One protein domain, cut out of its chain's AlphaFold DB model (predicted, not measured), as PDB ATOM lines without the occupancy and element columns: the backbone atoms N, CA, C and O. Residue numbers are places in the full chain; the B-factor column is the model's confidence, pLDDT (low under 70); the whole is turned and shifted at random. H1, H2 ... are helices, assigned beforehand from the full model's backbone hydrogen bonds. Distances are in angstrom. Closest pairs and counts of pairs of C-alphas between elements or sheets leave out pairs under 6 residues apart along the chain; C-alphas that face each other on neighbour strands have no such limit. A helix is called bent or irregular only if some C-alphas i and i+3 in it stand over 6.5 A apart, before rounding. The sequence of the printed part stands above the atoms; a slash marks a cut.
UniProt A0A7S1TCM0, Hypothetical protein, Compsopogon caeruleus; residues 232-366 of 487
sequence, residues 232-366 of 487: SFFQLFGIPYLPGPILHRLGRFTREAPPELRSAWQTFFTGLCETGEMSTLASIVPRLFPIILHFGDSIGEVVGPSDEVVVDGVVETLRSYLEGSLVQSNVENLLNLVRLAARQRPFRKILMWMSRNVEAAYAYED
ATOM      1  N   SER A 232       1.454  -4.227 -53.044       51.72
ATOM      2  CA  SER A 232       0.292  -3.460 -52.592       51.72
ATOM      3  C   SER A 232      -0.345  -4.087 -51.357       51.72
ATOM      4  O   SER A 232      -0.833  -3.352 -50.512       51.72
ATOM      5  N   PHE A 233      -0.283  -5.416 -51.210       48.50
ATOM      6  CA  PHE A 233      -0.796  -6.138 -50.043       48.50
ATOM      7  C   PHE A 233      -0.129  -5.641 -48.749       48.50
ATOM      8  O   PHE A 233      -0.808  -5.124 -47.873       48.50
ATOM      9  N   PHE A 234       1.205  -5.663 -48.657       52.28
ATOM     10  CA  PHE A 234       1.911  -5.210 -47.446       52.28
ATOM     11  C   PHE A 234       1.838  -3.692 -47.204       52.28
ATOM     12  O   PHE A 234       1.898  -3.253 -46.057       52.28
ATOM     13  N   GLN A 235       1.675  -2.889 -48.261       50.50
ATOM     14  CA  GLN A 235       1.460  -1.442 -48.141       50.50
ATOM     15  C   GLN A 235       0.037  -1.092 -47.671       50.50
ATOM     16  O   GLN A 235      -0.126  -0.131 -46.922       50.50
ATOM     17  N   LEU A 236      -0.979  -1.872 -48.061       41.81
ATOM     18  CA  LEU A 236      -2.378  -1.668 -47.659       41.81
ATOM     19  C   LEU A 236      -2.615  -1.936 -46.170       41.81
ATOM     20  O   LEU A 236      -3.444  -1.265 -45.564       41.81
ATOM     21  N   PHE A 237      -1.889  -2.887 -45.578       46.81
ATOM     22  CA  PHE A 237      -2.081  -3.281 -44.177       46.81
ATOM     23  C   PHE A 237      -1.237  -2.490 -43.175       46.81
ATOM     24  O   PHE A 237      -1.245  -2.821 -41.993       46.81
ATOM     25  N   GLY A 238      -0.531  -1.441 -43.619       39.88
ATOM     26  CA  GLY A 238       0.112  -0.486 -42.720       39.88
ATOM     27  C   GLY A 238       1.018  -1.157 -41.689       39.88
ATOM     28  O   GLY A 238       0.823  -0.962 -40.494       39.88
ATOM     29  N   ILE A 239       2.000  -1.944 -42.142       46.72
ATOM     30  CA  ILE A 239       3.111  -2.411 -41.300       46.72
ATOM     31  C   ILE A 239       4.273  -1.414 -41.490       46.72
ATOM     32  O   ILE A 239       5.154  -1.665 -42.313       46.72
ATOM     33  N   PRO A 240       4.296  -0.249 -40.807       42.03
ATOM     34  CA  PRO A 240       5.251   0.827 -41.089       42.03
ATOM     35  C   PRO A 240       6.690   0.537 -40.627       42.03
ATOM     36  O   PRO A 240       7.541   1.412 -40.749       42.03
ATOM     37  N   TYR A 241       6.982  -0.665 -40.117       53.91
ATOM     38  CA  TYR A 241       8.235  -0.965 -39.413       53.91
ATOM     39  C   TYR A 241       9.134  -2.005 -40.093       53.91
ATOM     40  O   TYR A 241      10.183  -2.337 -39.552       53.91
ATOM     41  N   LEU A 242       8.770  -2.536 -41.265       48.44
ATOM     42  CA  LEU A 242       9.645  -3.485 -41.963       48.44
ATOM     43  C   LEU A 242      10.582  -2.755 -42.943       48.44
ATOM     44  O   LEU A 242      10.093  -2.068 -43.845       48.44
ATOM     45  N   PRO A 243      11.915  -2.922 -42.827       55.44
ATOM     46  CA  PRO A 243      12.876  -2.394 -43.789       55.44
ATOM     47  C   PRO A 243      12.535  -2.788 -45.232       55.44
ATOM     48  O   PRO A 243      12.120  -3.917 -45.505       55.44
ATOM     49  N   GLY A 244      12.779  -1.880 -46.182       60.12
ATOM     50  CA  GLY A 244      12.519  -2.090 -47.614       60.12
ATOM     51  C   GLY A 244      13.036  -3.423 -48.193       60.12
ATOM     52  O   GLY A 244      12.295  -4.065 -48.940       60.12
ATOM     53  N   PRO A 245      14.238  -3.911 -47.825       57.44
ATOM     54  CA  PRO A 245      14.726  -5.226 -48.250       57.44
ATOM     55  C   PRO A 245      13.867  -6.402 -47.762       57.44
ATOM     56  O   PRO A 245      13.666  -7.363 -48.508       57.44
ATOM     57  N   ILE A 246      13.313  -6.315 -46.545       53.88
ATOM     58  CA  ILE A 246      12.412  -7.331 -45.979       53.88
ATOM     59  C   ILE A 246      11.094  -7.341 -46.749       53.88
ATOM     60  O   ILE A 246      10.643  -8.404 -47.171       53.88
ATOM     61  N   LEU A 247      10.524  -6.165 -47.023       59.00
ATOM     62  CA  LEU A 247       9.304  -6.039 -47.825       59.00
ATOM     63  C   LEU A 247       9.499  -6.527 -49.267       59.00
ATOM     64  O   LEU A 247       8.626  -7.205 -49.809       59.00
ATOM     65  N   HIS A 248      10.646  -6.239 -49.890       61.94
ATOM     66  CA  HIS A 248      10.953  -6.701 -51.244       61.94
ATOM     67  C   HIS A 248      11.093  -8.229 -51.313       61.94
ATOM     68  O   HIS A 248      10.528  -8.858 -52.212       61.94
ATOM     69  N   ARG A 249      11.789  -8.852 -50.348       61.00
ATOM     70  CA  ARG A 249      11.917 -10.318 -50.290       61.00
ATOM     71  C   ARG A 249      10.606 -11.005 -49.917       61.00
ATOM     72  O   ARG A 249      10.267 -11.987 -50.566       61.00
ATOM     73  N   LEU A 250       9.820 -10.465 -48.982       61.62
ATOM     74  CA  LEU A 250       8.452 -10.932 -48.711       61.62
ATOM     75  C   LEU A 250       7.559 -10.829 -49.956       61.62
ATOM     76  O   LEU A 250       6.815 -11.755 -50.275       61.62
ATOM     77  N   GLY A 251       7.675  -9.736 -50.712       67.25
ATOM     78  CA  GLY A 251       6.979  -9.542 -51.983       67.25
ATOM     79  C   GLY A 251       7.436 -10.500 -53.091       67.25
ATOM     80  O   GLY A 251       6.648 -10.881 -53.952       67.25
ATOM     81  N   ARG A 252       8.707 -10.915 -53.106       71.81
ATOM     82  CA  ARG A 252       9.210 -11.960 -54.014       71.81
ATOM     83  C   ARG A 252       8.726 -13.345 -53.582       71.81
ATOM     84  O   ARG A 252       8.164 -14.070 -54.392       71.81
ATOM     85  N   PHE A 253       8.830 -13.655 -52.297       69.00
ATOM     86  CA  PHE A 253       8.364 -14.909 -51.717       69.00
ATOM     87  C   PHE A 253       6.875 -15.145 -51.953       69.00
ATOM     88  O   PHE A 253       6.482 -16.196 -52.434       69.00
ATOM     89  N   THR A 254       6.034 -14.145 -51.698       67.19
ATOM     90  CA  THR A 254       4.592 -14.232 -51.973       67.19
ATOM     91  C   THR A 254       4.261 -14.363 -53.461       67.19
ATOM     92  O   THR A 254       3.149 -14.760 -53.785       67.19
ATOM     93  N   ARG A 255       5.188 -14.068 -54.385       75.25
ATOM     94  CA  ARG A 255       5.020 -14.361 -55.822       75.25
ATOM     95  C   ARG A 255       5.438 -15.782 -56.179       75.25
ATOM     96  O   ARG A 255       4.789 -16.400 -57.015       75.25
ATOM     97  N   GLU A 256       6.497 -16.277 -55.552       78.25
ATOM     98  CA  GLU A 256       7.097 -17.586 -55.838       78.25
ATOM     99  C   GLU A 256       6.485 -18.727 -55.001       78.25
ATOM    100  O   GLU A 256       6.650 -19.899 -55.331       78.25
ATOM    101  N   ALA A 257       5.752 -18.405 -53.932       80.69
ATOM    102  CA  ALA A 257       5.132 -19.382 -53.047       80.69
ATOM    103  C   ALA A 257       3.987 -20.155 -53.736       80.69
ATOM    104  O   ALA A 257       3.188 -19.564 -54.479       80.69
ATOM    105  N   PRO A 258       3.828 -21.460 -53.436       87.12
ATOM    106  CA  PRO A 258       2.693 -22.242 -53.915       87.12
ATOM    107  C   PRO A 258       1.348 -21.588 -53.554       87.12
ATOM    108  O   PRO A 258       1.246 -20.942 -52.506       87.12
ATOM    109  N   PRO A 259       0.294 -21.753 -54.377       88.00
ATOM    110  CA  PRO A 259      -1.025 -21.161 -54.126       88.00
ATOM    111  C   PRO A 259      -1.580 -21.447 -52.724       88.00
ATOM    112  O   PRO A 259      -2.121 -20.548 -52.090       88.00
ATOM    113  N   GLU A 260      -1.383 -22.665 -52.215       88.94
ATOM    114  CA  GLU A 260      -1.821 -23.091 -50.878       88.94
ATOM    115  C   GLU A 260      -1.162 -22.270 -49.767       88.94
ATOM    116  O   GLU A 260      -1.833 -21.775 -48.862       88.94
ATOM    117  N   LEU A 261       0.153 -22.059 -49.874       85.50
ATOM    118  CA  LEU A 261       0.908 -21.277 -48.904       85.50
ATOM    119  C   LEU A 261       0.508 -19.799 -48.960       85.50
ATOM    120  O   LEU A 261       0.343 -19.171 -47.920       85.50
ATOM    121  N   ARG A 262       0.288 -19.258 -50.164       85.44
ATOM    122  CA  ARG A 262      -0.210 -17.884 -50.346       85.44
ATOM    123  C   ARG A 262      -1.592 -17.698 -49.726       85.44
ATOM    124  O   ARG A 262      -1.805 -16.711 -49.027       85.44
ATOM    125  N   SER A 263      -2.491 -18.661 -49.927       86.88
ATOM    126  CA  SER A 263      -3.819 -18.651 -49.311       86.88
ATOM    127  C   SER A 263      -3.727 -18.691 -47.788       86.88
ATOM    128  O   SER A 263      -4.372 -17.886 -47.131       86.88
ATOM    129  N   ALA A 264      -2.897 -19.570 -47.216       86.56
ATOM    130  CA  ALA A 264      -2.719 -19.659 -45.767       86.56
ATOM    131  C   ALA A 264      -2.134 -18.369 -45.167       86.56
ATOM    132  O   ALA A 264      -2.624 -17.889 -44.146       86.56
ATOM    133  N   TRP A 265      -1.145 -17.763 -45.838       85.62
ATOM    134  CA  TRP A 265      -0.613 -16.442 -45.481       85.62
ATOM    135  C   TRP A 265      -1.719 -15.384 -45.475       85.62
ATOM    136  O   TRP A 265      -1.873 -14.650 -44.501       85.62
ATOM    137  N   GLN A 266      -2.519 -15.319 -46.538       86.38
ATOM    138  CA  GLN A 266      -3.599 -14.346 -46.644       86.38
ATOM    139  C   GLN A 266      -4.664 -14.551 -45.559       86.38
ATOM    140  O   GLN A 266      -5.068 -13.578 -44.922       86.38
ATOM    141  N   THR A 267      -5.085 -15.793 -45.303       88.44
ATOM    142  CA  THR A 267      -6.059 -16.129 -44.255       88.44
ATOM    143  C   THR A 267      -5.558 -15.738 -42.867       88.44
ATOM    144  O   THR A 267      -6.300 -15.114 -42.112       88.44
ATOM    145  N   PHE A 268      -4.295 -16.034 -42.540       88.75
ATOM    146  CA  PHE A 268      -3.707 -15.672 -41.252       88.75
ATOM    147  C   PHE A 268      -3.672 -14.154 -41.031       88.75
ATOM    148  O   PHE A 268      -4.196 -13.665 -40.031       88.75
ATOM    149  N   PHE A 269      -3.126 -13.387 -41.981       85.38
ATOM    150  CA  PHE A 269      -3.021 -11.931 -41.828       85.38
ATOM    151  C   PHE A 269      -4.376 -11.225 -41.857       85.38
ATOM    152  O   PHE A 269      -4.566 -10.248 -41.134       85.38
ATOM    153  N   THR A 270      -5.334 -11.732 -42.636       86.12
ATOM    154  CA  THR A 270      -6.707 -11.203 -42.627       86.12
ATOM    155  C   THR A 270      -7.346 -11.415 -41.256       86.12
ATOM    156  O   THR A 270      -7.863 -10.460 -40.682       86.12
ATOM    157  N   GLY A 271      -7.211 -12.614 -40.677       86.69
ATOM    158  CA  GLY A 271      -7.723 -12.915 -39.338       86.69
ATOM    159  C   GLY A 271      -7.116 -12.032 -38.242       86.69
ATOM    160  O   GLY A 271      -7.844 -11.513 -37.396       86.69
ATOM    161  N   LEU A 272      -5.805 -11.766 -38.285       81.62
ATOM    162  CA  LEU A 272      -5.151 -10.838 -37.349       81.62
ATOM    163  C   LEU A 272      -5.664  -9.401 -37.480       81.62
ATOM    164  O   LEU A 272      -5.800  -8.702 -36.477       81.62
ATOM    165  N   CYS A 273      -5.938  -8.950 -38.705       82.06
ATOM    166  CA  CYS A 273      -6.481  -7.616 -38.943       82.06
ATOM    167  C   CYS A 273      -7.922  -7.503 -38.434       82.06
ATOM    168  O   CYS A 273      -8.251  -6.535 -37.755       82.06
ATOM    169  N   GLU A 274      -8.766  -8.498 -38.717       88.56
ATOM    170  CA  GLU A 274     -10.173  -8.525 -38.293       88.56
ATOM    171  C   GLU A 274     -10.328  -8.589 -36.769       88.56
ATOM    172  O   GLU A 274     -11.246  -7.995 -36.207       88.56
ATOM    173  N   THR A 275      -9.410  -9.281 -36.093       89.38
ATOM    174  CA  THR A 275      -9.397  -9.427 -34.627       89.38
ATOM    175  C   THR A 275      -8.634  -8.313 -33.903       89.38
ATOM    176  O   THR A 275      -8.758  -8.185 -32.688       89.38
ATOM    177  N   GLY A 276      -7.860  -7.492 -34.621       89.69
ATOM    178  CA  GLY A 276      -7.021  -6.446 -34.029       89.69
ATOM    179  C   GLY A 276      -5.766  -6.965 -33.310       89.69
ATOM    180  O   GLY A 276      -5.163  -6.228 -32.535       89.69
ATOM    181  N   GLU A 277      -5.343  -8.206 -33.567       89.44
ATOM    182  CA  GLU A 277      -4.228  -8.874 -32.871       89.44
ATOM    183  C   GLU A 277      -2.848  -8.632 -33.504       89.44
ATOM    184  O   GLU A 277      -1.849  -9.201 -33.064       89.44
ATOM    185  N   MET A 278      -2.750  -7.773 -34.522       80.25
ATOM    186  CA  MET A 278      -1.474  -7.463 -35.187       80.25
ATOM    187  C   MET A 278      -0.399  -6.938 -34.220       80.25
ATOM    188  O   MET A 278       0.769  -7.303 -34.341       80.25
ATOM    189  N   SER A 279      -0.778  -6.109 -33.243       72.12
ATOM    190  CA  SER A 279       0.141  -5.607 -32.210       72.12
ATOM    191  C   SER A 279       0.576  -6.710 -31.243       72.12
ATOM    192  O   SER A 279       1.750  -6.788 -30.879       72.12
ATOM    193  N   THR A 280      -0.348  -7.598 -30.875       80.00
ATOM    194  CA  THR A 280      -0.077  -8.766 -30.035       80.00
ATOM    195  C   THR A 280       0.895  -9.711 -30.727       80.00
ATOM    196  O   THR A 280       1.923 -10.054 -30.144       80.00
ATOM    197  N   LEU A 281       0.664 -10.033 -32.006       79.94
ATOM    198  CA  LEU A 281       1.612 -10.804 -32.804       79.94
ATOM    199  C   LEU A 281       2.987 -10.124 -32.837       79.94
ATOM    200  O   LEU A 281       3.983 -10.782 -32.557       79.94
ATOM    201  N   ALA A 282       3.058  -8.819 -33.118       71.44
ATOM    202  CA  ALA A 282       4.328  -8.090 -33.154       71.44
ATOM    203  C   ALA A 282       5.100  -8.167 -31.823       71.44
ATOM    204  O   ALA A 282       6.325  -8.254 -31.831       71.44
ATOM    205  N   SER A 283       4.396  -8.201 -30.686       70.94
ATOM    206  CA  SER A 283       5.006  -8.358 -29.358       70.94
ATOM    207  C   SER A 283       5.518  -9.779 -29.074       70.94
ATOM    208  O   SER A 283       6.428  -9.972 -28.267       70.94
ATOM    209  N   ILE A 284       4.945 -10.777 -29.750       74.94
ATOM    210  CA  ILE A 284       5.236 -12.200 -29.556       74.94
ATOM    211  C   ILE A 284       6.288 -12.700 -30.553       74.94
ATOM    212  O   ILE A 284       7.080 -13.571 -30.203       74.94
ATOM    213  N   VAL A 285       6.352 -12.129 -31.761       74.25
ATOM    214  CA  VAL A 285       7.293 -12.515 -32.830       74.25
ATOM    215  C   VAL A 285       8.738 -12.671 -32.337       74.25
ATOM    216  O   VAL A 285       9.308 -13.725 -32.616       74.25
ATOM    217  N   PRO A 286       9.324 -11.743 -31.548       68.75
ATOM    218  CA  PRO A 286      10.686 -11.910 -31.031       68.75
ATOM    219  C   PRO A 286      10.875 -13.164 -30.168       68.75
ATOM    220  O   PRO A 286      11.964 -13.718 -30.116       68.75
ATOM    221  N   ARG A 287       9.812 -13.631 -29.504       71.06
ATOM    222  CA  ARG A 287       9.828 -14.814 -28.634       71.06
ATOM    223  C   ARG A 287       9.533 -16.113 -29.387       71.06
ATOM    224  O   ARG A 287       9.995 -17.167 -28.972       71.06
ATOM    225  N   LEU A 288       8.798 -16.045 -30.500       70.38
ATOM    226  CA  LEU A 288       8.614 -17.186 -31.410       70.38
ATOM    227  C   LEU A 288       9.869 -17.470 -32.231       70.38
ATOM    228  O   LEU A 288      10.091 -18.589 -32.684       70.38
ATOM    229  N   PHE A 289      10.675 -16.439 -32.449       66.94
ATOM    230  CA  PHE A 289      11.809 -16.474 -33.348       66.94
ATOM    231  C   PHE A 289      12.851 -17.556 -33.020       66.94
ATOM    232  O   PHE A 289      13.216 -18.281 -33.944       66.94
ATOM    233  N   PRO A 290      13.263 -17.778 -31.754       62.78
ATOM    234  CA  PRO A 290      14.194 -18.854 -31.405       62.78
ATOM    235  C   PRO A 290      13.610 -20.250 -31.657       62.78
ATOM    236  O   PRO A 290      14.322 -21.149 -32.094       62.78
ATOM    237  N   ILE A 291      12.300 -20.421 -31.442       68.25
ATOM    238  CA  ILE A 291      11.583 -21.683 -31.689       68.25
ATOM    239  C   ILE A 291      11.576 -21.987 -33.194       68.25
ATOM    240  O   ILE A 291      11.862 -23.105 -33.617       68.25
ATOM    241  N   ILE A 292      11.305 -20.967 -34.014       64.50
ATOM    242  CA  ILE A 292      11.313 -21.059 -35.480       64.50
ATOM    243  C   ILE A 292      12.738 -21.269 -36.023       64.50
ATOM    244  O   ILE A 292      12.920 -21.944 -37.036       64.50
ATOM    245  N   LEU A 293      13.751 -20.719 -35.353       61.59
ATOM    246  CA  LEU A 293      15.155 -20.861 -35.727       61.59
ATOM    247  C   LEU A 293      15.709 -22.253 -35.466       61.59
ATOM    248  O   LEU A 293      16.240 -22.884 -36.376       61.59
ATOM    249  N   HIS A 294      15.507 -22.757 -34.250       63.12
ATOM    250  CA  HIS A 294      15.902 -24.110 -33.874       63.12
ATOM    251  C   HIS A 294      15.274 -25.164 -34.802       63.12
ATOM    252  O   HIS A 294      15.888 -26.173 -35.156       63.12
ATOM    253  N   PHE A 295      14.055 -24.883 -35.262       65.31
ATOM    254  CA  PHE A 295      13.351 -25.675 -36.257       65.31
ATOM    255  C   PHE A 295      14.005 -25.632 -37.644       65.31
ATOM    256  O   PHE A 295      14.128 -26.669 -38.295       65.31
ATOM    257  N   GLY A 296      14.440 -24.451 -38.095       59.88
ATOM    258  CA  GLY A 296      15.144 -24.277 -39.367       59.88
ATOM    259  C   GLY A 296      16.422 -25.114 -39.454       59.88
ATOM    260  O   GLY A 296      16.638 -25.774 -40.473       59.88
ATOM    261  N   ASP A 297      17.199 -25.148 -38.370       55.19
ATOM    262  CA  ASP A 297      18.444 -25.918 -38.284       55.19
ATOM    263  C   ASP A 297      18.183 -27.432 -38.208       55.19
ATOM    264  O   ASP A 297      18.765 -28.198 -38.977       55.19
ATOM    265  N   SER A 298      17.232 -27.868 -37.372       56.16
ATOM    266  CA  SER A 298      16.897 -29.295 -37.188       56.16
ATOM    267  C   SER A 298      16.363 -29.966 -38.459       56.16
ATOM    268  O   SER A 298      16.508 -31.169 -38.663       56.16
ATOM    269  N   ILE A 299      15.734 -29.182 -39.332       54.88
ATOM    270  CA  ILE A 299      15.170 -29.651 -40.595       54.88
ATOM    271  C   ILE A 299      16.188 -29.581 -41.757       54.88
ATOM    272  O   ILE A 299      15.976 -30.159 -42.830       54.88
ATOM    273  N   GLY A 300      17.298 -28.862 -41.581       50.28
ATOM    274  CA  GLY A 300      18.340 -28.721 -42.598       50.28
ATOM    275  C   GLY A 300      19.073 -30.029 -42.917       50.28
ATOM    276  O   GLY A 300      19.516 -30.204 -44.052       50.28
ATOM    277  N   GLU A 301      19.162 -30.954 -41.957       48.44
ATOM    278  CA  GLU A 301      20.042 -32.131 -42.050       48.44
ATOM    279  C   GLU A 301      19.371 -33.437 -42.500       48.44
ATOM    280  O   GLU A 301      20.070 -34.363 -42.912       48.44
ATOM    281  N   VAL A 302      18.038 -33.550 -42.483       44.06
ATOM    282  CA  VAL A 302      17.359 -34.829 -42.748       44.06
ATOM    283  C   VAL A 302      16.248 -34.651 -43.781       44.06
ATOM    284  O   VAL A 302      15.441 -33.734 -43.707       44.06
ATOM    285  N   VAL A 303      16.223 -35.527 -44.790       47.38
ATOM    286  CA  VAL A 303      15.123 -35.645 -45.756       47.38
ATOM    287  C   VAL A 303      14.484 -37.008 -45.531       47.38
ATOM    288  O   VAL A 303      14.996 -38.020 -46.012       47.38
ATOM    289  N   GLY A 304      13.383 -37.055 -44.780       56.88
ATOM    290  CA  GLY A 304      12.694 -38.312 -44.504       56.88
ATOM    291  C   GLY A 304      11.343 -38.158 -43.798       56.88
ATOM    292  O   GLY A 304      10.955 -37.054 -43.433       56.88
ATOM    293  N   PRO A 305      10.617 -39.269 -43.572       56.81
ATOM    294  CA  PRO A 305       9.358 -39.295 -42.810       56.81
ATOM    295  C   PRO A 305       9.496 -38.792 -41.358       56.81
ATOM    296  O   PRO A 305       8.496 -38.541 -40.693       56.81
ATOM    297  N   SER A 306      10.728 -38.609 -40.876       58.56
ATOM    298  CA  SER A 306      11.067 -37.907 -39.636       58.56
ATOM    299  C   SER A 306      10.653 -36.428 -39.626       58.56
ATOM    300  O   SER A 306      10.444 -35.884 -38.546       58.56
ATOM    301  N   ASP A 307      10.489 -35.787 -40.791       68.38
ATOM    302  CA  ASP A 307      10.146 -34.361 -40.888       68.38
ATOM    303  C   ASP A 307       8.751 -34.063 -40.311       68.38
ATOM    304  O   ASP A 307       8.576 -33.038 -39.662       68.38
ATOM    305  N   GLU A 308       7.760 -34.947 -40.495       74.19
ATOM    306  CA  GLU A 308       6.401 -34.701 -39.978       74.19
ATOM    307  C   GLU A 308       6.351 -34.736 -38.447       74.19
ATOM    308  O   GLU A 308       5.704 -33.886 -37.843       74.19
ATOM    309  N   VAL A 309       7.117 -35.632 -37.813       76.06
ATOM    310  CA  VAL A 309       7.198 -35.723 -36.344       76.06
ATOM    311  C   VAL A 309       7.834 -34.464 -35.744       76.06
ATOM    312  O   VAL A 309       7.365 -33.956 -34.726       76.06
ATOM    313  N   VAL A 310       8.874 -33.925 -36.389       76.56
ATOM    314  CA  VAL A 310       9.538 -32.682 -35.954       76.56
ATOM    315  C   VAL A 310       8.622 -31.472 -36.158       76.56
ATOM    316  O   VAL A 310       8.507 -30.625 -35.271       76.56
ATOM    317  N   VAL A 311       7.928 -31.403 -37.300       79.81
ATOM    318  CA  VAL A 311       6.935 -30.356 -37.592       79.81
ATOM    319  C   VAL A 311       5.816 -30.363 -36.560       79.81
ATOM    320  O   VAL A 311       5.474 -29.301 -36.044       79.81
ATOM    321  N   ASP A 312       5.278 -31.531 -36.214       84.06
ATOM    322  CA  ASP A 312       4.203 -31.637 -35.230       84.06
ATOM    323  C   ASP A 312       4.664 -31.257 -33.816       84.06
ATOM    324  O   ASP A 312       3.943 -30.545 -33.118       84.06
ATOM    325  N   GLY A 313       5.889 -31.621 -33.415       81.06
ATOM    326  CA  GLY A 313       6.464 -31.188 -32.134       81.06
ATOM    327  C   GLY A 313       6.617 -29.666 -32.023       81.06
ATOM    328  O   GLY A 313       6.289 -29.068 -30.993       81.06
ATOM    329  N   VAL A 314       7.051 -29.006 -33.102       77.50
ATOM    330  CA  VAL A 314       7.147 -27.538 -33.143       77.50
ATOM    331  C   VAL A 314       5.782 -26.881 -33.187       77.50
ATOM    332  O   VAL A 314       5.569 -25.874 -32.515       77.50
ATOM    333  N   VAL A 315       4.836 -27.454 -33.923       87.50
ATOM    334  CA  VAL A 315       3.456 -26.973 -33.936       87.50
ATOM    335  C   VAL A 315       2.840 -27.040 -32.542       87.50
ATOM    336  O   VAL A 315       2.186 -26.081 -32.143       87.50
ATOM    337  N   GLU A 316       3.082 -28.105 -31.782       87.75
ATOM    338  CA  GLU A 316       2.570 -28.228 -30.416       87.75
ATOM    339  C   GLU A 316       3.258 -27.252 -29.451       87.75
ATOM    340  O   GLU A 316       2.606 -26.615 -28.622       87.75
ATOM    341  N   THR A 317       4.564 -27.037 -29.623       81.88
ATOM    342  CA  THR A 317       5.309 -26.029 -28.855       81.88
ATOM    343  C   THR A 317       4.760 -24.626 -29.126       81.88
ATOM    344  O   THR A 317       4.424 -23.896 -28.194       81.88
ATOM    345  N   LEU A 318       4.592 -24.258 -30.402       82.75
ATOM    346  CA  LEU A 318       4.003 -22.983 -30.811       82.75
ATOM    347  C   LEU A 318       2.562 -22.847 -30.316       82.75
ATOM    348  O   LEU A 318       2.195 -21.779 -29.841       82.75
ATOM    349  N   ARG A 319       1.761 -23.916 -30.385       91.38
ATOM    350  CA  ARG A 319       0.392 -23.949 -29.857       91.38
ATOM    351  C   ARG A 319       0.383 -23.578 -28.378       91.38
ATOM    352  O   ARG A 319      -0.262 -22.600 -28.025       91.38
ATOM    353  N   SER A 320       1.158 -24.282 -27.552       87.19
ATOM    354  CA  SER A 320       1.227 -24.029 -26.105       87.19
ATOM    355  C   SER A 320       1.653 -22.596 -25.768       87.19
ATOM    356  O   SER A 320       1.198 -22.016 -24.787       87.19
ATOM    357  N   TYR A 321       2.505 -22.008 -26.611       82.44
ATOM    358  CA  TYR A 321       3.030 -20.664 -26.431       82.44
ATOM    359  C   TYR A 321       2.039 -19.568 -26.862       82.44
ATOM    360  O   TYR A 321       1.991 -18.479 -26.288       82.44
ATOM    361  N   LEU A 322       1.261 -19.838 -27.910       87.19
ATOM    362  CA  LEU A 322       0.307 -18.897 -28.492       87.19
ATOM    363  C   LEU A 322      -1.074 -18.975 -27.840       87.19
ATOM    364  O   LEU A 322      -1.811 -17.984 -27.860       87.19
ATOM    365  N   GLU A 323      -1.425 -20.124 -27.261       87.75
ATOM    366  CA  GLU A 323      -2.653 -20.307 -26.497       87.75
ATOM    367  C   GLU A 323      -2.689 -19.321 -25.319       87.75
ATOM    368  O   GLU A 323      -1.791 -19.254 -24.484       87.75
ATOM    369  N   GLY A 324      -3.725 -18.478 -25.297       86.88
ATOM    370  CA  GLY A 324      -3.878 -17.387 -24.329       86.88
ATOM    371  C   GLY A 324      -3.297 -16.041 -24.777       86.88
ATOM    372  O   GLY A 324      -3.614 -15.023 -24.164       86.88
ATOM    373  N   SER A 325      -2.515 -16.015 -25.859       86.00
ATOM    374  CA  SER A 325      -1.968 -14.782 -26.434       86.00
ATOM    375  C   SER A 325      -2.676 -14.339 -27.717       86.00
ATOM    376  O   SER A 325      -2.705 -13.146 -27.999       86.00
ATOM    377  N   LEU A 326      -3.242 -15.272 -28.487       89.25
ATOM    378  CA  LEU A 326      -4.031 -14.988 -29.690       89.25
ATOM    379  C   LEU A 326      -5.388 -15.703 -29.641       89.25
ATOM    380  O   LEU A 326      -5.548 -16.722 -28.965       89.25
ATOM    381  N   VAL A 327      -6.358 -15.213 -30.413       91.31
ATOM    382  CA  VAL A 327      -7.629 -15.900 -30.659       91.31
ATOM    383  C   VAL A 327      -7.346 -17.246 -31.329       91.31
ATOM    384  O   VAL A 327      -6.558 -17.337 -32.273       91.31
ATOM    385  N   GLN A 328      -8.045 -18.297 -30.884       92.44
ATOM    386  CA  GLN A 328      -7.829 -19.679 -31.333       92.44
ATOM    387  C   GLN A 328      -7.793 -19.833 -32.863       92.44
ATOM    388  O   GLN A 328      -6.974 -20.581 -33.388       92.44
ATOM    389  N   SER A 329      -8.641 -19.110 -33.605       91.19
ATOM    390  CA  SER A 329      -8.645 -19.158 -35.073       91.19
ATOM    391  C   SER A 329      -7.335 -18.660 -35.688       91.19
ATOM    392  O   SER A 329      -6.868 -19.227 -36.672       91.19
ATOM    393  N   ASN A 330      -6.714 -17.629 -35.108       88.19
ATOM    394  CA  ASN A 330      -5.433 -17.104 -35.573       88.19
ATOM    395  C   ASN A 330      -4.276 -18.028 -35.197       88.19
ATOM    396  O   ASN A 330      -3.359 -18.191 -36.001       88.19
ATOM    397  N   VAL A 331      -4.354 -18.684 -34.033       90.12
ATOM    398  CA  VAL A 331      -3.418 -19.753 -33.657       90.12
ATOM    399  C   VAL A 331      -3.469 -20.869 -34.698       90.12
ATOM    400  O   VAL A 331      -2.451 -21.165 -35.313       90.12
ATOM    401  N   GLU A 332      -4.644 -21.429 -34.995       92.75
ATOM    402  CA  GLU A 332      -4.762 -22.512 -35.984       92.75
ATOM    403  C   GLU A 332      -4.315 -22.085 -37.390       92.75
ATOM    404  O   GLU A 332      -3.644 -22.852 -38.086       92.75
ATOM    405  N   ASN A 333      -4.613 -20.847 -37.799       88.94
ATOM    406  CA  ASN A 333      -4.142 -20.300 -39.070       88.94
ATOM    407  C   ASN A 333      -2.607 -20.209 -39.123       88.94
ATOM    408  O   ASN A 333      -2.014 -20.569 -40.141       88.94
ATOM    409  N   LEU A 334      -1.955 -19.786 -38.032       87.44
ATOM    410  CA  LEU A 334      -0.495 -19.745 -37.929       87.44
ATOM    411  C   LEU A 334       0.116 -21.147 -37.930       87.44
ATOM    412  O   LEU A 334       1.093 -21.393 -38.633       87.44
ATOM    413  N   LEU A 335      -0.467 -22.091 -37.193       90.62
ATOM    414  CA  LEU A 335       0.025 -23.468 -37.151       90.62
ATOM    415  C   LEU A 335      -0.115 -24.152 -38.517       90.62
ATOM    416  O   LEU A 335       0.808 -24.828 -38.971       90.62
ATOM    417  N   ASN A 336      -1.234 -23.942 -39.217       90.12
ATOM    418  CA  ASN A 336      -1.409 -24.419 -40.588       90.12
ATOM    419  C   ASN A 336      -0.388 -23.781 -41.540       90.12
ATOM    420  O   ASN A 336       0.201 -24.467 -42.379       90.12
ATOM    421  N   LEU A 337      -0.127 -22.482 -41.372       86.94
ATOM    422  CA  LEU A 337       0.895 -21.784 -42.132       86.94
ATOM    423  C   LEU A 337       2.278 -22.409 -41.915       86.94
ATOM    424  O   LEU A 337       2.946 -22.732 -42.892       86.94
ATOM    425  N   VAL A 338       2.682 -22.650 -40.666       86.25
ATOM    426  CA  VAL A 338       3.966 -23.288 -40.326       86.25
ATOM    427  C   VAL A 338       4.072 -24.685 -40.940       86.25
ATOM    428  O   VAL A 338       5.089 -24.989 -41.561       86.25
ATOM    429  N   ARG A 339       3.017 -25.510 -40.866       89.06
ATOM    430  CA  ARG A 339       2.995 -26.850 -41.487       89.06
ATOM    431  C   ARG A 339       3.190 -26.798 -43.000       89.06
ATOM    432  O   ARG A 339       4.019 -27.528 -43.547       89.06
ATOM    433  N   LEU A 340       2.442 -25.933 -43.688       86.56
ATOM    434  CA  LEU A 340       2.548 -25.772 -45.142       86.56
ATOM    435  C   LEU A 340       3.926 -25.267 -45.545       86.56
ATOM    436  O   LEU A 340       4.482 -25.691 -46.556       86.56
ATOM    437  N   ALA A 341       4.481 -24.368 -44.749       81.44
ATOM    438  CA  ALA A 341       5.719 -23.702 -45.059       81.44
ATOM    439  C   ALA A 341       6.947 -24.582 -44.745       81.44
ATOM    440  O   ALA A 341       7.896 -24.601 -45.523       81.44
ATOM    441  N   ALA A 342       6.898 -25.424 -43.708       81.62
ATOM    442  CA  ALA A 342       7.940 -26.411 -43.405       81.62
ATOM    443  C   ALA A 342       8.157 -27.444 -44.531       81.62
ATOM    444  O   ALA A 342       9.271 -27.944 -44.727       81.62
ATOM    445  N   ARG A 343       7.103 -27.714 -45.317       82.75
ATOM    446  CA  ARG A 343       7.137 -28.572 -46.515       82.75
ATOM    447  C   ARG A 343       7.800 -27.903 -47.724       82.75
ATOM    448  O   ARG A 343       8.115 -28.578 -48.701       82.75
ATOM    449  N   GLN A 344       8.032 -26.590 -47.682       81.81
ATOM    450  CA  GLN A 344       8.602 -25.826 -48.789       81.81
ATOM    451  C   GLN A 344      10.076 -25.498 -48.524       81.81
ATOM    452  O   GLN A 344      10.406 -24.679 -47.666       81.81
ATOM    453  N   ARG A 345      10.986 -26.070 -49.326       72.94
ATOM    454  CA  ARG A 345      12.429 -25.744 -49.281       72.94
ATOM    455  C   ARG A 345      12.733 -24.232 -49.325       72.94
ATOM    456  O   ARG A 345      13.583 -23.800 -48.548       72.94
ATOM    457  N   PRO A 346      12.057 -23.409 -50.156       67.19
ATOM    458  CA  PRO A 346      12.310 -21.966 -50.196       67.19
ATOM    459  C   PRO A 346      11.964 -21.258 -48.884       67.19
ATOM    460  O   PRO A 346      12.620 -20.293 -48.504       67.19
ATOM    461  N   PHE A 347      10.953 -21.746 -48.162       64.25
ATOM    462  CA  PHE A 347      10.539 -21.140 -46.904       64.25
ATOM    463  C   PHE A 347      11.554 -21.381 -45.787       64.25
ATOM    464  O   PHE A 347      11.832 -20.459 -45.026       64.25
ATOM    465  N   ARG A 348      12.177 -22.569 -45.745       64.94
ATOM    466  CA  ARG A 348      13.299 -22.858 -44.831       64.94
ATOM    467  C   ARG A 348      14.416 -21.819 -45.006       64.94
ATOM    468  O   ARG A 348      14.857 -21.212 -44.033       64.94
ATOM    469  N   LYS A 349      14.796 -21.526 -46.259       63.44
ATOM    470  CA  LYS A 349      15.800 -20.495 -46.588       63.44
ATOM    471  C   LYS A 349      15.370 -19.085 -46.160       63.44
ATOM    472  O   LYS A 349      16.198 -18.306 -45.695       63.44
ATOM    473  N   ILE A 350      14.091 -18.743 -46.300       58.84
ATOM    474  CA  ILE A 350      13.579 -17.410 -45.952       58.84
ATOM    475  C   ILE A 350      13.473 -17.214 -44.447       58.84
ATOM    476  O   ILE A 350      13.819 -16.137 -43.979       58.84
ATOM    477  N   LEU A 351      13.065 -18.231 -43.686       58.56
ATOM    478  CA  LEU A 351      13.097 -18.180 -42.225       58.56
ATOM    479  C   LEU A 351      14.528 -17.993 -41.706       58.56
ATOM    480  O   LEU A 351      14.768 -17.108 -40.891       58.56
ATOM    481  N   MET A 352      15.485 -18.743 -42.259       57.75
ATOM    482  CA  MET A 352      16.919 -18.593 -41.967       57.75
ATOM    483  C   MET A 352      17.447 -17.195 -42.326       57.75
ATOM    484  O   MET A 352      18.265 -16.616 -41.615       57.75
ATOM    485  N   TRP A 353      16.980 -16.613 -43.431       61.88
ATOM    486  CA  TRP A 353      17.361 -15.258 -43.829       61.88
ATOM    487  C   TRP A 353      16.717 -14.183 -42.944       61.88
ATOM    488  O   TRP A 353      17.400 -13.253 -42.515       61.88
ATOM    489  N   MET A 354      15.418 -14.302 -42.654       47.81
ATOM    490  CA  MET A 354      14.698 -13.405 -41.748       47.81
ATOM    491  C   MET A 354      15.320 -13.427 -40.358       47.81
ATOM    492  O   MET A 354      15.459 -12.357 -39.775       47.81
ATOM    493  N   SER A 355      15.777 -14.601 -39.906       51.25
ATOM    494  CA  SER A 355      16.625 -14.752 -38.724       51.25
ATOM    495  C   SER A 355      17.743 -13.721 -38.673       51.25
ATOM    496  O   SER A 355      17.741 -12.797 -37.861       51.25
ATOM    497  N   ARG A 356      18.633 -13.821 -39.655       50.66
ATOM    498  CA  ARG A 356      19.856 -13.025 -39.723       50.66
ATOM    499  C   ARG A 356      19.599 -11.526 -39.894       50.66
ATOM    500  O   ARG A 356      20.443 -10.712 -39.540       50.66
ATOM    501  N   ASN A 357      18.462 -11.140 -40.478       47.53
ATOM    502  CA  ASN A 357      18.185  -9.744 -40.839       47.53
ATOM    503  C   ASN A 357      17.326  -9.000 -39.813       47.53
ATOM    504  O   ASN A 357      17.496  -7.794 -39.649       47.53
ATOM    505  N   VAL A 358      16.420  -9.687 -39.119       48.22
ATOM    506  CA  VAL A 358      15.653  -9.087 -38.019       48.22
ATOM    507  C   VAL A 358      16.576  -8.814 -36.827       48.22
ATOM    508  O   VAL A 358      16.489  -7.741 -36.237       48.22
ATOM    509  N   GLU A 359      17.546  -9.695 -36.559       48.41
ATOM    510  CA  GLU A 359      18.639  -9.450 -35.603       48.41
ATOM    511  C   GLU A 359      19.417  -8.163 -35.932       48.41
ATOM    512  O   GLU A 359      19.625  -7.309 -35.069       48.41
ATOM    513  N   ALA A 360      19.777  -7.970 -37.205       43.50
ATOM    514  CA  ALA A 360      20.488  -6.775 -37.659       43.50
ATOM    515  C   ALA A 360      19.641  -5.490 -37.565       43.50
ATOM    516  O   ALA A 360      20.179  -4.417 -37.289       43.50
ATOM    517  N   ALA A 361      18.325  -5.586 -37.785       41.06
ATOM    518  CA  ALA A 361      17.408  -4.452 -37.695       41.06
ATOM    519  C   ALA A 361      17.197  -3.991 -36.242       41.06
ATOM    520  O   ALA A 361      17.248  -2.791 -35.972       41.06
ATOM    521  N   TYR A 362      17.050  -4.922 -35.294       45.00
ATOM    522  CA  TYR A 362      16.935  -4.580 -33.872       45.00
ATOM    523  C   TYR A 362      18.248  -4.039 -33.286       45.00
ATOM    524  O   TYR A 362      18.222  -3.088 -32.508       45.00
ATOM    525  N   ALA A 363      19.403  -4.545 -33.735       45.59
ATOM    526  CA  ALA A 363      20.714  -4.003 -33.356       45.59
ATOM    527  C   ALA A 363      20.953  -2.551 -33.834       45.59
ATOM    528  O   ALA A 363      21.865  -1.874 -33.349       45.59
ATOM    529  N   TYR A 364      20.166  -2.065 -34.803       38.41
ATOM    530  CA  TYR A 364      20.250  -0.701 -35.331       38.41
ATOM    531  C   TYR A 364      19.406   0.300 -34.527       38.41
ATOM    532  O   TYR A 364      19.879   1.408 -34.264       38.41
ATOM    533  N   GLU A 365      18.194  -0.075 -34.099       40.06
ATOM    534  CA  GLU A 365      17.327   0.803 -33.294       40.06
ATOM    535  C   GLU A 365      17.933   1.121 -31.918       40.06
ATOM    536  O   GLU A 365      17.864   2.267 -31.469       40.06
ATOM    537  N   ASP A 366      18.626   0.165 -31.295       40.03
ATOM    538  CA  ASP A 366      19.200   0.334 -29.953       40.03
ATOM    539  C   ASP A 366      20.371   1.342 -29.903       40.03
ATOM    540  O   ASP A 366      20.537   2.095 -28.942       40.03
TER     541      ASP A 366
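What this domain is: This is residues 232 to 366 of the 487 residues of the protein "Hypothetical protein" of Compsopogon caeruleus (UniProt A0A7S1TCM0). A long kinked helix, H4, packs on H5 at one side of a row of three helices, H3, H6 and H5, with H6 in the middle. H7 crosses H4, H2 runs alongside H7, and short H1 lies by H2. The printed part has 135 residues with seven named helices, H1 to H7 in order, and no named strand: all helix. It is compact, with a radius of gyration of the C-alphas of 14.6 A and spans of 40 by 33 by 30 A.

How they stand to each other: Start at H4, residues 278 to 300, with a kink of 57 degrees near residue 286; it is irregular, but only just, with C-alphas 283 and 286 6.9 A apart. It forms a hairpin with H5, residues 306 to 322, closest at the C-alphas of Ile 299 and Asp 307, 6.9 A. With residues 289 to 296 alone it touches H7, residues 345 to 366, at a steep tilt of 51 degrees; the closest C-alphas, of Gly 296 and Arg 348, are 5.9 A apart. H6, residues 328 to 342, touches H3, residues 259 to 275, at a shallow tilt of 25 degrees, opposite ways, closest at the C-alphas of Phe 268 and Asn 333, 5.1 A. H5 and H6 form another hairpin, with C-alphas of Val 315 and Leu 335 closest at 5.9 A. H2, residues 244 to 256, is close to H7 but not clearly touching, and H1, residues 232 to 236, is so to H2. Every O i to N i+4 pair is within hydrogen-bond range in H1, H3, H5 and H6; H2 has 8 of 9, H4 15 of 19, H7 17 of 18.

Where its parts are: Find C-alpha 278 at (-1.474, -7.463, -35.187); H4 runs 30.0 A from there. H7 runs 33.2 A to C-alpha 366 at (19.200, 0.334, -29.953).

The domain as a whole: The printed part has no cut and no long link. Mean pLDDT of the printed part is 70.3, with 63 residues under 70.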